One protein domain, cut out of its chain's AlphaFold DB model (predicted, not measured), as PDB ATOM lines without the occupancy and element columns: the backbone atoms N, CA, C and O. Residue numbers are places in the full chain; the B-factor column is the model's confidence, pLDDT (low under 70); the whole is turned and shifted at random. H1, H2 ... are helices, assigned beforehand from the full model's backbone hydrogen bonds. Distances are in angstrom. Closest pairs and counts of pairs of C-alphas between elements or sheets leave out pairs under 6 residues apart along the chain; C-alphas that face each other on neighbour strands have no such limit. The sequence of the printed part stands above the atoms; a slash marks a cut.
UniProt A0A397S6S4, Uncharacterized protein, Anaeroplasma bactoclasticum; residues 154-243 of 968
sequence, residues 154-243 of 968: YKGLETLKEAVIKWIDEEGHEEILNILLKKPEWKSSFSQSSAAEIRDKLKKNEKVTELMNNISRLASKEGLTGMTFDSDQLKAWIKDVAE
ATOM      1  N   TYR A 154     133.285 148.860  91.900       79.19
ATOM      2  CA  TYR A 154     131.922 148.861  91.368       79.19
ATOM      3  C   TYR A 154     131.324 147.446  91.272       79.19
ATOM      4  O   TYR A 154     131.795 146.607  90.505       79.19
ATOM      5  N   LYS A 155     130.225 147.198  92.000       77.12
ATOM      6  CA  LYS A 155     129.551 145.881  92.099       77.12
ATOM      7  C   LYS A 155     128.135 145.824  91.488       77.12
ATOM      8  O   LYS A 155     127.338 144.953  91.839       77.12
ATOM      9  N   GLY A 156     127.782 146.769  90.612       72.38
ATOM     10  CA  GLY A 156     126.460 146.814  89.963       72.38
ATOM     11  C   GLY A 156     125.311 147.266  90.874       72.38
ATOM     12  O   GLY A 156     124.194 146.753  90.797       72.38
ATOM     13  N   LEU A 157     125.594 148.194  91.798       66.88
ATOM     14  CA  LEU A 157     124.651 148.665  92.825       66.88
ATOM     15  C   LEU A 157     123.428 149.401  92.250       66.88
ATOM     16  O   LEU A 157     122.368 149.382  92.873       66.88
ATOM     17  N   GLU A 158     123.555 150.036  91.083       67.06
ATOM     18  CA  GLU A 158     122.467 150.800  90.458       67.06
ATOM     19  C   GLU A 158     121.359 149.890  89.906       67.06
ATOM     20  O   GLU A 158     120.189 150.109  90.210       67.06
ATOM     21  N   THR A 159     121.702 148.812  89.196       67.81
ATOM     22  CA  THR A 159     120.709 147.844  88.686       67.81
ATOM     23  C   THR A 159     120.057 147.037  89.816       67.81
ATOM     24  O   THR A 159     118.860 146.756  89.783       67.81
ATOM     25  N   LEU A 160     120.822 146.700  90.863       68.94
ATOM     26  CA  LEU A 160     120.306 146.015  92.059       68.94
ATOM     27  C   LEU A 160     119.225 146.835  92.770       68.94
ATOM     28  O   LEU A 160     118.233 146.298  93.256       68.94
ATOM     29  N   LYS A 161     119.425 148.147  92.831       74.50
ATOM     30  CA  LYS A 161     118.529 149.087  93.490       74.50
ATOM     31  C   LYS A 161     117.148 149.141  92.829       74.50
ATOM     32  O   LYS A 161     116.147 149.156  93.541       74.50
ATOM     33  N   GLU A 162     117.079 149.152  91.500       72.94
ATOM     34  CA  GLU A 162     115.800 149.148  90.775       72.94
ATOM     35  C   GLU A 162     115.028 147.837  90.975       72.94
ATOM     36  O   GLU A 162     113.815 147.864  91.191       72.94
ATOM     37  N   ALA A 163     115.728 146.699  90.993       71.44
ATOM     38  CA  ALA A 163     115.115 145.399  91.260       71.44
ATOM     39  C   ALA A 163     114.519 145.318  92.675       71.44
ATOM     40  O   ALA A 163     113.401 144.835  92.847       71.44
ATOM     41  N   VAL A 164     115.218 145.859  93.678       77.06
ATOM     42  CA  VAL A 164     114.709 145.928  95.056       77.06
ATOM     43  C   VAL A 164     113.477 146.829  95.160       77.06
ATOM     44  O   VAL A 164     112.525 146.461  95.842       77.06
ATOM     45  N   ILE A 165     113.457 147.984  94.481       80.69
ATOM     46  CA  ILE A 165     112.273 148.863  94.463       80.69
ATOM     47  C   ILE A 165     111.067 148.116  93.883       80.69
ATOM     48  O   ILE A 165     110.003 148.118  94.497       80.69
ATOM     49  N   LYS A 166     111.247 147.448  92.737       79.06
ATOM     50  CA  LYS A 166     110.187 146.674  92.084       79.06
ATOM     51  C   LYS A 166     109.663 145.556  92.988       79.06
ATOM     52  O   LYS A 166     108.456 145.382  93.075       79.06
ATOM     53  N   TRP A 167     110.554 144.856  93.693       80.38
ATOM     54  CA  TRP A 167     110.165 143.805  94.632       80.38
ATOM     55  C   TRP A 167     109.329 144.336  95.802       80.38
ATOM     56  O   TRP A 167     108.356 143.697  96.182       80.38
ATOM     57  N   ILE A 168     109.675 145.504  96.362       83.81
ATOM     58  CA  ILE A 168     108.893 146.130  97.446       83.81
ATOM     59  C   ILE A 168     107.489 146.527  96.964       83.81
ATOM     60  O   ILE A 168     106.543 146.441  97.742       83.81
ATOM     61  N   ASP A 169     107.360 146.959  95.706       82.38
ATOM     62  CA  ASP A 169     106.099 147.427  95.116       82.38
ATOM     63  C   ASP A 169     105.134 146.274  94.723       82.38
ATOM     64  O   ASP A 169     104.001 146.537  94.321       82.38
ATOM     65  N   GLU A 170     105.542 145.007  94.856       80.81
ATOM     66  CA  GLU A 170     104.680 143.830  94.655       80.81
ATOM     67  C   GLU A 170     103.763 143.561  95.871       80.81
ATOM     68  O   GLU A 170     104.116 143.804  97.029       80.81
ATOM     69  N   GLU A 171     102.554 143.048  95.611       74.81
ATOM     70  CA  GLU A 171     101.509 142.867  96.627       74.81
ATOM     71  C   GLU A 171     101.971 141.936  97.768       74.81
ATOM     72  O   GLU A 171     102.404 140.807  97.546       74.81
ATOM     73  N   GLY A 172     101.902 142.422  99.012       76.38
ATOM     74  CA  GLY A 172     102.316 141.690 100.218       76.38
ATOM     75  C   GLY A 172     103.816 141.752 100.559       76.38
ATOM     76  O   GLY A 172     104.188 141.495 101.707       76.38
ATOM     77  N   HIS A 173     104.695 142.157  99.637       84.38
ATOM     78  CA  HIS A 173     106.142 142.225  99.899       84.38
ATOM     79  C   HIS A 173     106.535 143.382 100.827       84.38
ATOM     80  O   HIS A 173     107.431 143.227 101.666       84.38
ATOM     81  N   GLU A 174     105.822 144.511 100.758       86.38
ATOM     82  CA  GLU A 174     106.005 145.632 101.686       86.38
ATOM     83  C   GLU A 174     105.750 145.203 103.148       86.38
ATOM     84  O   GLU A 174     106.517 145.547 104.053       86.38
ATOM     85  N   GLU A 175     104.721 144.384 103.393       86.06
ATOM     86  CA  GLU A 175     104.398 143.856 104.726       86.06
ATOM     87  C   GLU A 175     105.454 142.866 105.229       86.06
ATOM     88  O   GLU A 175     105.893 142.964 106.379       86.06
ATOM     89  N   ILE A 176     105.921 141.960 104.363       84.81
ATOM     90  CA  ILE A 176     106.982 140.996 104.689       84.81
ATOM     91  C   ILE A 176     108.262 141.727 105.109       84.81
ATOM     92  O   ILE A 176     108.841 141.416 106.154       84.81
ATOM     93  N   LEU A 177     108.690 142.734 104.342       86.31
ATOM     94  CA  LEU A 177     109.888 143.506 104.666       86.31
ATOM     95  C   LEU A 177     109.726 144.271 105.987       86.31
ATOM     96  O   LEU A 177     110.636 144.264 106.817       86.31
ATOM     97  N   ASN A 178     108.548 144.849 106.242       89.12
ATOM     98  CA  ASN A 178     108.238 145.505 107.516       89.12
ATOM     99  C   ASN A 178     108.295 144.544 108.719       89.12
ATOM    100  O   ASN A 178     108.708 144.948 109.808       89.12
ATOM    101  N   ILE A 179     107.899 143.277 108.555       87.69
ATOM    102  CA  ILE A 179     108.027 142.254 109.605       87.69
ATOM    103  C   ILE A 179     109.503 141.934 109.867       87.69
ATOM    104  O   ILE A 179     109.922 141.859 111.024       87.69
ATOM    105  N   LEU A 180     110.306 141.783 108.812       86.75
ATOM    106  CA  LEU A 180     111.727 141.455 108.938       86.75
ATOM    107  C   LEU A 180     112.531 142.585 109.586       86.75
ATOM    108  O   LEU A 180     113.336 142.316 110.476       86.75
ATOM    109  N   LEU A 181     112.252 143.844 109.237       87.00
ATOM    110  CA  LEU A 181     112.898 145.014 109.845       87.00
ATOM    111  C   LEU A 181     112.647 145.129 111.360       87.00
ATOM    112  O   LEU A 181     113.451 145.728 112.074       87.00
ATOM    113  N   LYS A 182     111.572 144.520 111.883       85.94
ATOM    114  CA  LYS A 182     111.285 144.478 113.329       85.94
ATOM    115  C   LYS A 182     112.127 143.452 114.091       85.94
ATOM    116  O   LYS A 182     112.176 143.526 115.320       85.94
ATOM    117  N   LYS A 183     112.787 142.501 113.413       83.38
ATOM    118  CA  LYS A 183     113.670 141.535 114.085       83.38
ATOM    119  C   LYS A 183     114.875 142.269 114.705       83.38
ATOM    120  O   LYS A 183     115.421 143.171 114.066       83.38
ATOM    121  N   PRO A 184     115.339 141.879 115.911       78.00
ATOM    122  CA  PRO A 184     116.412 142.584 116.626       78.00
ATOM    123  C   PRO A 184     117.700 142.767 115.809       78.00
ATOM    124  O   PRO A 184     118.329 143.819 115.869       78.00
ATOM    125  N   GLU A 185     118.060 141.763 115.008       78.19
ATOM    126  CA  GLU A 185     119.242 141.786 114.146       78.19
ATOM    127  C   GLU A 185     119.180 142.900 113.089       78.19
ATOM    128  O   GLU A 185     120.121 143.686 112.950       78.19
ATOM    129  N   TRP A 186     118.057 143.022 112.378       82.88
ATOM    130  CA  TRP A 186     117.899 143.982 111.283       82.88
ATOM    131  C   TRP A 186     117.619 145.393 111.782       82.88
ATOM    132  O   TRP A 186     118.123 146.347 111.196       82.88
ATOM    133  N   LYS A 187     116.948 145.532 112.929       79.50
ATOM    134  CA  LYS A 187     116.727 146.825 113.588       79.50
ATOM    135  C   LYS A 187     118.033 147.569 113.908       79.50
ATOM    136  O   LYS A 187     118.048 148.791 113.926       79.50
ATOM    137  N   SER A 188     119.123 146.836 114.159       73.25
ATOM    138  CA  SER A 188     120.457 147.418 114.381       73.25
ATOM    139  C   SER A 188     121.219 147.736 113.088       73.25
ATOM    140  O   SER A 188     122.111 148.577 113.095       73.25
ATOM    141  N   SER A 189     120.876 147.065 111.982       73.69
ATOM    142  CA  SER A 189     121.579 147.180 110.697       73.69
ATOM    143  C   SER A 189     120.912 148.172 109.736       73.69
ATOM    144  O   SER A 189     121.563 148.679 108.830       73.69
ATOM    145  N   PHE A 190     119.623 148.471 109.908       81.44
ATOM    146  CA  PHE A 190     118.888 149.428 109.082       81.44
ATOM    147  C   PHE A 190     118.616 150.720 109.850       81.44
ATOM    148  O   PHE A 190     118.065 150.704 110.945       81.44
ATOM    149  N   SER A 191     118.949 151.860 109.238       78.12
ATOM    150  CA  SER A 191     118.539 153.183 109.739       78.12
ATOM    151  C   SER A 191     117.056 153.492 109.477       78.12
ATOM    152  O   SER A 191     116.505 154.416 110.066       78.12
ATOM    153  N   GLN A 192     116.433 152.751 108.559       83.31
ATOM    154  CA  GLN A 192     115.048 152.898 108.126       83.31
ATOM    155  C   GLN A 192     114.147 152.012 108.977       83.31
ATOM    156  O   GLN A 192     114.454 150.841 109.203       83.31
ATOM    157  N   SER A 193     113.015 152.562 109.401       79.31
ATOM    158  CA  SER A 193     112.054 151.865 110.260       79.31
ATOM    159  C   SER A 193     110.958 151.142 109.471       79.31
ATOM    160  O   SER A 193     110.201 150.366 110.054       79.31
ATOM    161  N   SER A 194     110.861 151.384 108.158       85.50
ATOM    162  CA  SER A 194     109.846 150.783 107.287       85.50
ATOM    163  C   SER A 194     110.339 150.518 105.861       85.50
ATOM    164  O   SER A 194     111.274 151.150 105.365       85.50
ATOM    165  N   ALA A 195     109.662 149.600 105.174       84.88
ATOM    166  CA  ALA A 195     109.841 149.307 103.756       84.88
ATOM    167  C   ALA A 195     109.583 150.539 102.865       84.88
ATOM    168  O   ALA A 195     110.318 150.758 101.900       84.88
ATOM    169  N   ALA A 196     108.614 151.389 103.227       84.81
ATOM    170  CA  ALA A 196     108.335 152.648 102.537       84.81
ATOM    171  C   ALA A 196     109.516 153.634 102.614       84.81
ATOM    172  O   ALA A 196     109.907 154.207 101.598       84.81
ATOM    173  N   GLU A 197     110.152 153.774 103.784       85.88
ATOM    174  CA  GLU A 197     111.355 154.604 103.945       85.88
ATOM    175  C   GLU A 197     112.546 154.068 103.141       85.88
ATOM    176  O   GLU A 197     113.313 154.847 102.567       85.88
ATOM    177  N   ILE A 198     112.704 152.740 103.074       85.88
ATOM    178  CA  ILE A 198     113.718 152.101 102.225       85.88
ATOM    179  C   ILE A 198     113.448 152.437 100.756       85.88
ATOM    180  O   ILE A 198     114.346 152.934 100.077       85.88
ATOM    181  N   ARG A 199     112.214 152.239 100.277       86.88
ATOM    182  CA  ARG A 199     111.800 152.552  98.900       86.88
ATOM    183  C   ARG A 199     112.072 154.011  98.535       86.88
ATOM    184  O   ARG A 199     112.666 154.274  97.489       86.88
ATOM    185  N   ASP A 200     111.697 154.953  99.395       84.56
ATOM    186  CA  ASP A 200     111.880 156.385  99.142       84.56
ATOM    187  C   ASP A 200     113.356 156.784  99.105       84.56
ATOM    188  O   ASP A 200     113.769 157.578  98.255       84.56
ATOM    189  N   LYS A 201     114.181 156.209  99.989       82.94
ATOM    190  CA  LYS A 201     115.623 156.476  99.999       82.94
ATOM    191  C   LYS A 201     116.323 155.886  98.781       82.94
ATOM    192  O   LYS A 201     117.215 156.524  98.221       82.94
ATOM    193  N   LEU A 202     115.889 154.710  98.324       80.81
ATOM    194  CA  LEU A 202     116.333 154.170  97.047       80.81
ATOM    195  C   LEU A 202     115.909 155.135  95.918       80.81
ATOM    196  O   LEU A 202     116.776 155.636  95.210       80.81
ATOM    197  N   LYS A 203     114.645 155.550  95.793       80.75
ATOM    198  CA  LYS A 203     114.205 156.461  94.706       80.75
ATOM    199  C   LYS A 203     114.946 157.818  94.654       80.75
ATOM    200  O   LYS A 203     115.109 158.367  93.568       80.75
ATOM    201  N   LYS A 204     115.469 158.336  95.775       79.06
ATOM    202  CA  LYS A 204     116.135 159.659  95.872       79.06
ATOM    203  C   LYS A 204     117.592 159.755  95.374       79.06
ATOM    204  O   LYS A 204     118.171 160.832  95.449       79.06
ATOM    205  N   ASN A 205     118.191 158.684  94.837       56.81
ATOM    206  CA  ASN A 205     119.568 158.694  94.282       56.81
ATOM    207  C   ASN A 205     120.679 159.183  95.247       56.81
ATOM    208  O   ASN A 205     121.715 159.680  94.815       56.81
ATOM    209  N   GLU A 206     120.511 158.984  96.556       59.72
ATOM    210  CA  GLU A 206     121.584 159.198  97.542       59.72
ATOM    211  C   GLU A 206     122.643 158.071  97.480       59.72
ATOM    212  O   GLU A 206     122.403 157.016  96.887       59.72
ATOM    213  N   LYS A 207     123.814 158.248  98.122       60.19
ATOM    214  CA  LYS A 207     124.783 157.151  98.349       60.19
ATOM    215  C   LYS A 207     124.120 156.055  99.200       60.19
ATOM    216  O   LYS A 207     124.126 156.116 100.425       60.19
ATOM    217  N   VAL A 208     123.544 155.052  98.540       68.12
ATOM    218  CA  VAL A 208     122.794 153.937  99.153       68.12
ATOM    219  C   VAL A 208     123.604 152.641  99.254       68.12
ATOM    220  O   VAL A 208     123.036 151.582  99.494       68.12
ATOM    221  N   THR A 209     124.929 152.696  99.098       64.38
ATOM    222  CA  THR A 209     125.815 151.519  99.109       64.38
ATOM    223  C   THR A 209     125.647 150.660 100.363       64.38
ATOM    224  O   THR A 209     125.459 149.450 100.268       64.38
ATOM    225  N   GLU A 210     125.648 151.284 101.540       67.75
ATOM    226  CA  GLU A 210     125.491 150.582 102.819       67.75
ATOM    227  C   GLU A 210     124.080 149.997 102.983       67.75
ATOM    228  O   GLU A 210     123.924 148.843 103.377       67.75
ATOM    229  N   LEU A 211     123.053 150.748 102.569       76.44
ATOM    230  CA  LEU A 211     121.668 150.276 102.553       76.44
ATOM    231  C   LEU A 211     121.507 149.045 101.648       76.44
ATOM    232  O   LEU A 211     120.925 148.051 102.067       76.44
ATOM    233  N   MET A 212     122.066 149.074 100.437       72.06
ATOM    234  CA  MET A 212     122.002 147.957  99.489       72.06
ATOM    235  C   MET A 212     122.782 146.727  99.966       72.06
ATOM    236  O   MET A 212     122.331 145.598  99.750       72.06
ATOM    237  N   ASN A 213     123.909 146.922 100.658       66.44
ATOM    238  CA  ASN A 213     124.643 145.834 101.307       66.44
ATOM    239  C   ASN A 213     123.804 145.187 102.420       66.44
ATOM    240  O   ASN A 213     123.721 143.961 102.492       66.44
ATOM    241  N   ASN A 214     123.124 145.994 103.239       75.50
ATOM    242  CA  ASN A 214     122.257 145.498 104.308       75.50
ATOM    243  C   ASN A 214     121.022 144.770 103.757       75.50
ATOM    244  O   ASN A 214     120.665 143.715 104.279       75.50
ATOM    245  N   ILE A 215     120.421 145.265 102.667       76.75
ATOM    246  CA  ILE A 215     119.321 144.592 101.952       76.75
ATOM    247  C   ILE A 215     119.786 143.258 101.378       76.75
ATOM    248  O   ILE A 215     119.115 142.250 101.573       76.75
ATOM    249  N   SER A 216     120.958 143.222 100.740       65.06
ATOM    250  CA  SER A 216     121.522 141.979 100.206       65.06
ATOM    251  C   SER A 216     121.781 140.961 101.321       65.06
ATOM    252  O   SER A 216     121.406 139.800 101.188       65.06
ATOM    253  N   ARG A 217     122.341 141.396 102.462       69.25
ATOM    254  CA  ARG A 217     122.579 140.528 103.627       69.25
ATOM    255  C   ARG A 217     121.275 139.994 104.221       69.25
ATOM    256  O   ARG A 217     121.203 138.816 104.563       69.25
ATOM    257  N   LEU A 218     120.254 140.849 104.324       77.88
ATOM    258  CA  LEU A 218     118.914 140.474 104.774       77.88
ATOM    259  C   LEU A 218     118.298 139.441 103.834       77.88
ATOM    260  O   LEU A 218     117.863 138.390 104.296       77.88
ATOM    261  N   ALA A 219     118.339 139.686 102.526       69.88
ATOM    262  CA  ALA A 219     117.785 138.786 101.524       69.88
ATOM    263  C   ALA A 219     118.456 137.406 101.539       69.88
ATOM    264  O   ALA A 219     117.768 136.384 101.551       69.88
ATOM    265  N   SER A 220     119.791 137.370 101.599       56.50
ATOM    266  CA  SER A 220     120.552 136.121 101.648       56.50
ATOM    267  C   SER A 220     120.290 135.319 102.922       56.50
ATOM    268  O   SER A 220     120.187 134.097 102.843       56.50
ATOM    269  N   LYS A 221     120.174 135.981 104.084       69.31
ATOM    270  CA  LYS A 221     119.997 135.309 105.381       69.31
ATOM    271  C   LYS A 221     118.560 134.852 105.628       69.31
ATOM    272  O   LYS A 221     118.350 133.767 106.155       69.31
ATOM    273  N   GLU A 222     117.581 135.674 105.262       73.94
ATOM    274  CA  GLU A 222     116.154 135.386 105.463       73.94
ATOM    275  C   GLU A 222     115.556 134.551 104.321       73.94
ATOM    276  O   GLU A 222     114.377 134.207 104.358       73.94
ATOM    277  N   GLY A 223     116.355 134.220 103.300       60.97
ATOM    278  CA  GLY A 223     115.910 133.411 102.170       60.97
ATOM    279  C   GLY A 223     114.846 134.110 101.323       60.97
ATOM    280  O   GLY A 223     113.977 133.437 100.772       60.97
ATOM    281  N   LEU A 224     114.897 135.445 101.214       65.81
ATOM    282  CA  LEU A 224     113.981 136.217 100.371       65.81
ATOM    283  C   LEU A 224     114.315 135.992  98.893       65.81
ATOM    284  O   LEU A 224     114.982 136.794  98.240       65.81
ATOM    285  N   THR A 225     113.824 134.875  98.362       51.16
ATOM    286  CA  THR A 225     113.990 134.457  96.967       51.16
ATOM    287  C   THR A 225     113.297 135.387  95.970       51.16
ATOM    288  O   THR A 225     113.574 135.292  94.785       51.16
ATOM    289  N   GLY A 226     112.429 136.304  96.409       48.78
ATOM    290  CA  GLY A 226     111.801 137.300  95.533       48.78
ATOM    291  C   GLY A 226     112.721 138.457  95.121       48.78
ATOM    292  O   GLY A 226     112.454 139.108  94.120       48.78
ATOM    293  N   MET A 227     113.841 138.682  95.822       53.81
ATOM    294  CA  MET A 227     114.839 139.695  95.432       53.81
ATOM    295  C   MET A 227     115.862 139.174  94.402       53.81
ATOM    296  O   MET A 227     116.829 139.870  94.089       53.81
ATOM    297  N   THR A 228     115.704 137.942  93.899       54.81
ATOM    298  CA  THR A 228     116.585 137.389  92.861       54.81
ATOM    299  C   THR A 228     116.220 137.948  91.497       54.81
ATOM    300  O   THR A 228     115.046 137.963  91.133       54.81
ATOM    301  N   PHE A 229     117.237 138.333  90.733       61.31
ATOM    302  CA  PHE A 229     117.067 138.798  89.368       61.31
ATOM    303  C   PHE A 229     116.365 137.757  88.485       61.31
ATOM    304  O   PHE A 229     116.730 136.579  88.497       61.31
ATOM    305  N   ASP A 230     115.393 138.201  87.688       71.44
ATOM    306  CA  ASP A 230     114.988 137.466  86.488       71.44
ATOM    307  C   ASP A 230     116.108 137.514  85.420       71.44
ATOM    308  O   ASP A 230     117.152 138.146  85.613       71.44
ATOM    309  N   SER A 231     115.937 136.813  84.294       74.25
ATOM    310  CA  SER A 231     116.983 136.746  83.262       74.25
ATOM    311  C   SER A 231     117.355 138.114  82.691       74.25
ATOM    312  O   SER A 231     118.530 138.354  82.420       74.25
ATOM    313  N   ASP A 232     116.387 139.013  82.520       80.62
ATOM    314  CA  ASP A 232     116.603 140.325  81.914       80.62
ATOM    315  C   ASP A 232     117.295 141.277  82.899       80.62
ATOM    316  O   ASP A 232     118.218 142.007  82.526       80.62
ATOM    317  N   GLN A 233     116.944 141.202  84.181       78.38
ATOM    318  CA  GLN A 233     117.633 141.950  85.226       78.38
ATOM    319  C   GLN A 233     119.061 141.436  85.463       78.38
ATOM    320  O   GLN A 233     119.981 142.242  85.622       78.38
ATOM    321  N   LEU A 234     119.281 140.113  85.437       84.44
ATOM    322  CA  LEU A 234     120.623 139.537  85.550       84.44
ATOM    323  C   LEU A 234     121.491 139.990  84.375       84.44
ATOM    324  O   LEU A 234     122.641 140.377  84.575       84.44
ATOM    325  N   LYS A 235     120.934 140.005  83.159       87.00
ATOM    326  CA  LYS A 235     121.625 140.534  81.981       87.00
ATOM    327  C   LYS A 235     122.042 141.981  82.136       87.00
ATOM    328  O   LYS A 235     123.200 142.306  81.881       87.00
ATOM    329  N   ALA A 236     121.101 142.833  82.535       85.56
ATOM    330  CA  ALA A 236     121.361 144.249  82.740       85.56
ATOM    331  C   ALA A 236     122.469 144.454  83.780       85.56
ATOM    332  O   ALA A 236     123.383 145.241  83.550       85.56
ATOM    333  N   TRP A 237     122.444 143.681  84.869       87.25
ATOM    334  CA  TRP A 237     123.458 143.746  85.918       87.25
ATOM    335  C   TRP A 237     124.836 143.268  85.441       87.25
ATOM    336  O   TRP A 237     125.828 143.955  85.672       87.25
ATOM    337  N   ILE A 238     124.923 142.131  84.737       89.62
ATOM    338  CA  ILE A 238     126.194 141.633  84.180       89.62
ATOM    339  C   ILE A 238     126.790 142.662  83.209       89.62
ATOM    340  O   ILE A 238     127.990 142.938  83.259       89.62
ATOM    341  N   LYS A 239     125.949 143.254  82.353       89.81
ATOM    342  CA  LYS A 239     126.361 144.281  81.392       89.81
ATOM    343  C   LYS A 239     126.886 145.535  82.093       89.81
ATOM    344  O   LYS A 239     127.974 145.994  81.762       89.81
ATOM    345  N   ASP A 240     126.163 146.033  83.091       88.38
ATOM    346  CA  ASP A 240     126.559 147.186  83.907       88.38
ATOM    347  C   ASP A 240     127.899 146.950  84.630       88.38
ATOM    348  O   ASP A 240     128.801 147.790  84.581       88.38
ATOM    349  N   VAL A 241     128.079 145.768  85.233       88.69
ATOM    350  CA  VAL A 241     129.340 145.373  85.878       88.69
ATOM    351  C   VAL A 241     130.495 145.333  84.877       88.69
ATOM    352  O   VAL A 241     131.565 145.864  85.182       88.69
ATOM    353  N   ALA A 242     130.302 144.721  83.705       90.06
ATOM    354  CA  ALA A 242     131.342 144.612  82.684       90.06
ATOM    355  C   ALA A 242     131.742 145.991  82.126       90.06
ATOM    356  O   ALA A 242     132.929 146.306  82.028       90.06
ATOM    357  N   GLU A 243     130.760 146.839  81.808       89.56
ATOM    358  CA  GLU A 243     130.978 148.151  81.190       89.56
ATOM    359  C   GLU A 243     131.628 149.150  82.150       89.56
ATOM    360  O   GLU A 243     132.623 149.787  81.791       89.56
TER     361      GLU A 243
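This is residues 154 to 243 of the 968 residues of an uncharacterized protein of Anaeroplasma bactoclasticum (UniProt A0A397S6S4). H1 runs through the middle of a set of mostly crossed helices, with H4, H5 and H6 packed on it and H3 and H6 at far ends. The printed part has 90 residues, 63 of them in six named helices, H1 to H6 in order along the chain, with no named strand; its class is all helix, and the whole is compact, with a radius of gyration of the C-alphas of 12.7 A. Spans are 38 by 25 by 22 A.

H1, residues 157 to 168, begins at C-alpha 157 (124.651, 148.665, 92.825). H2 is residues 173 to 181, H3 184 to 189, H4 195 to 203. H5, residues 209 to 222, is 19.8 A long. H6, residues 231 to 243, ends at C-alpha 243 (130.978, 148.151, 81.190).

H1, the hub, touches H6 with residues 159 to 163 alone, opposite ways at a shallow tilt of 21 degrees; the closest C-alphas, of Thr 159 and Trp 237, are 5.7 A apart. Every O i to N i+4 pair is within hydrogen-bond range in H2, H4, H5 and H6; H1 has 7 of 8, H3 0 of 2 and 1 of 3 O i to N i+3.

The printed part has no cut. No link is long. Residues 223 to 229 are among those under pLDDT 70.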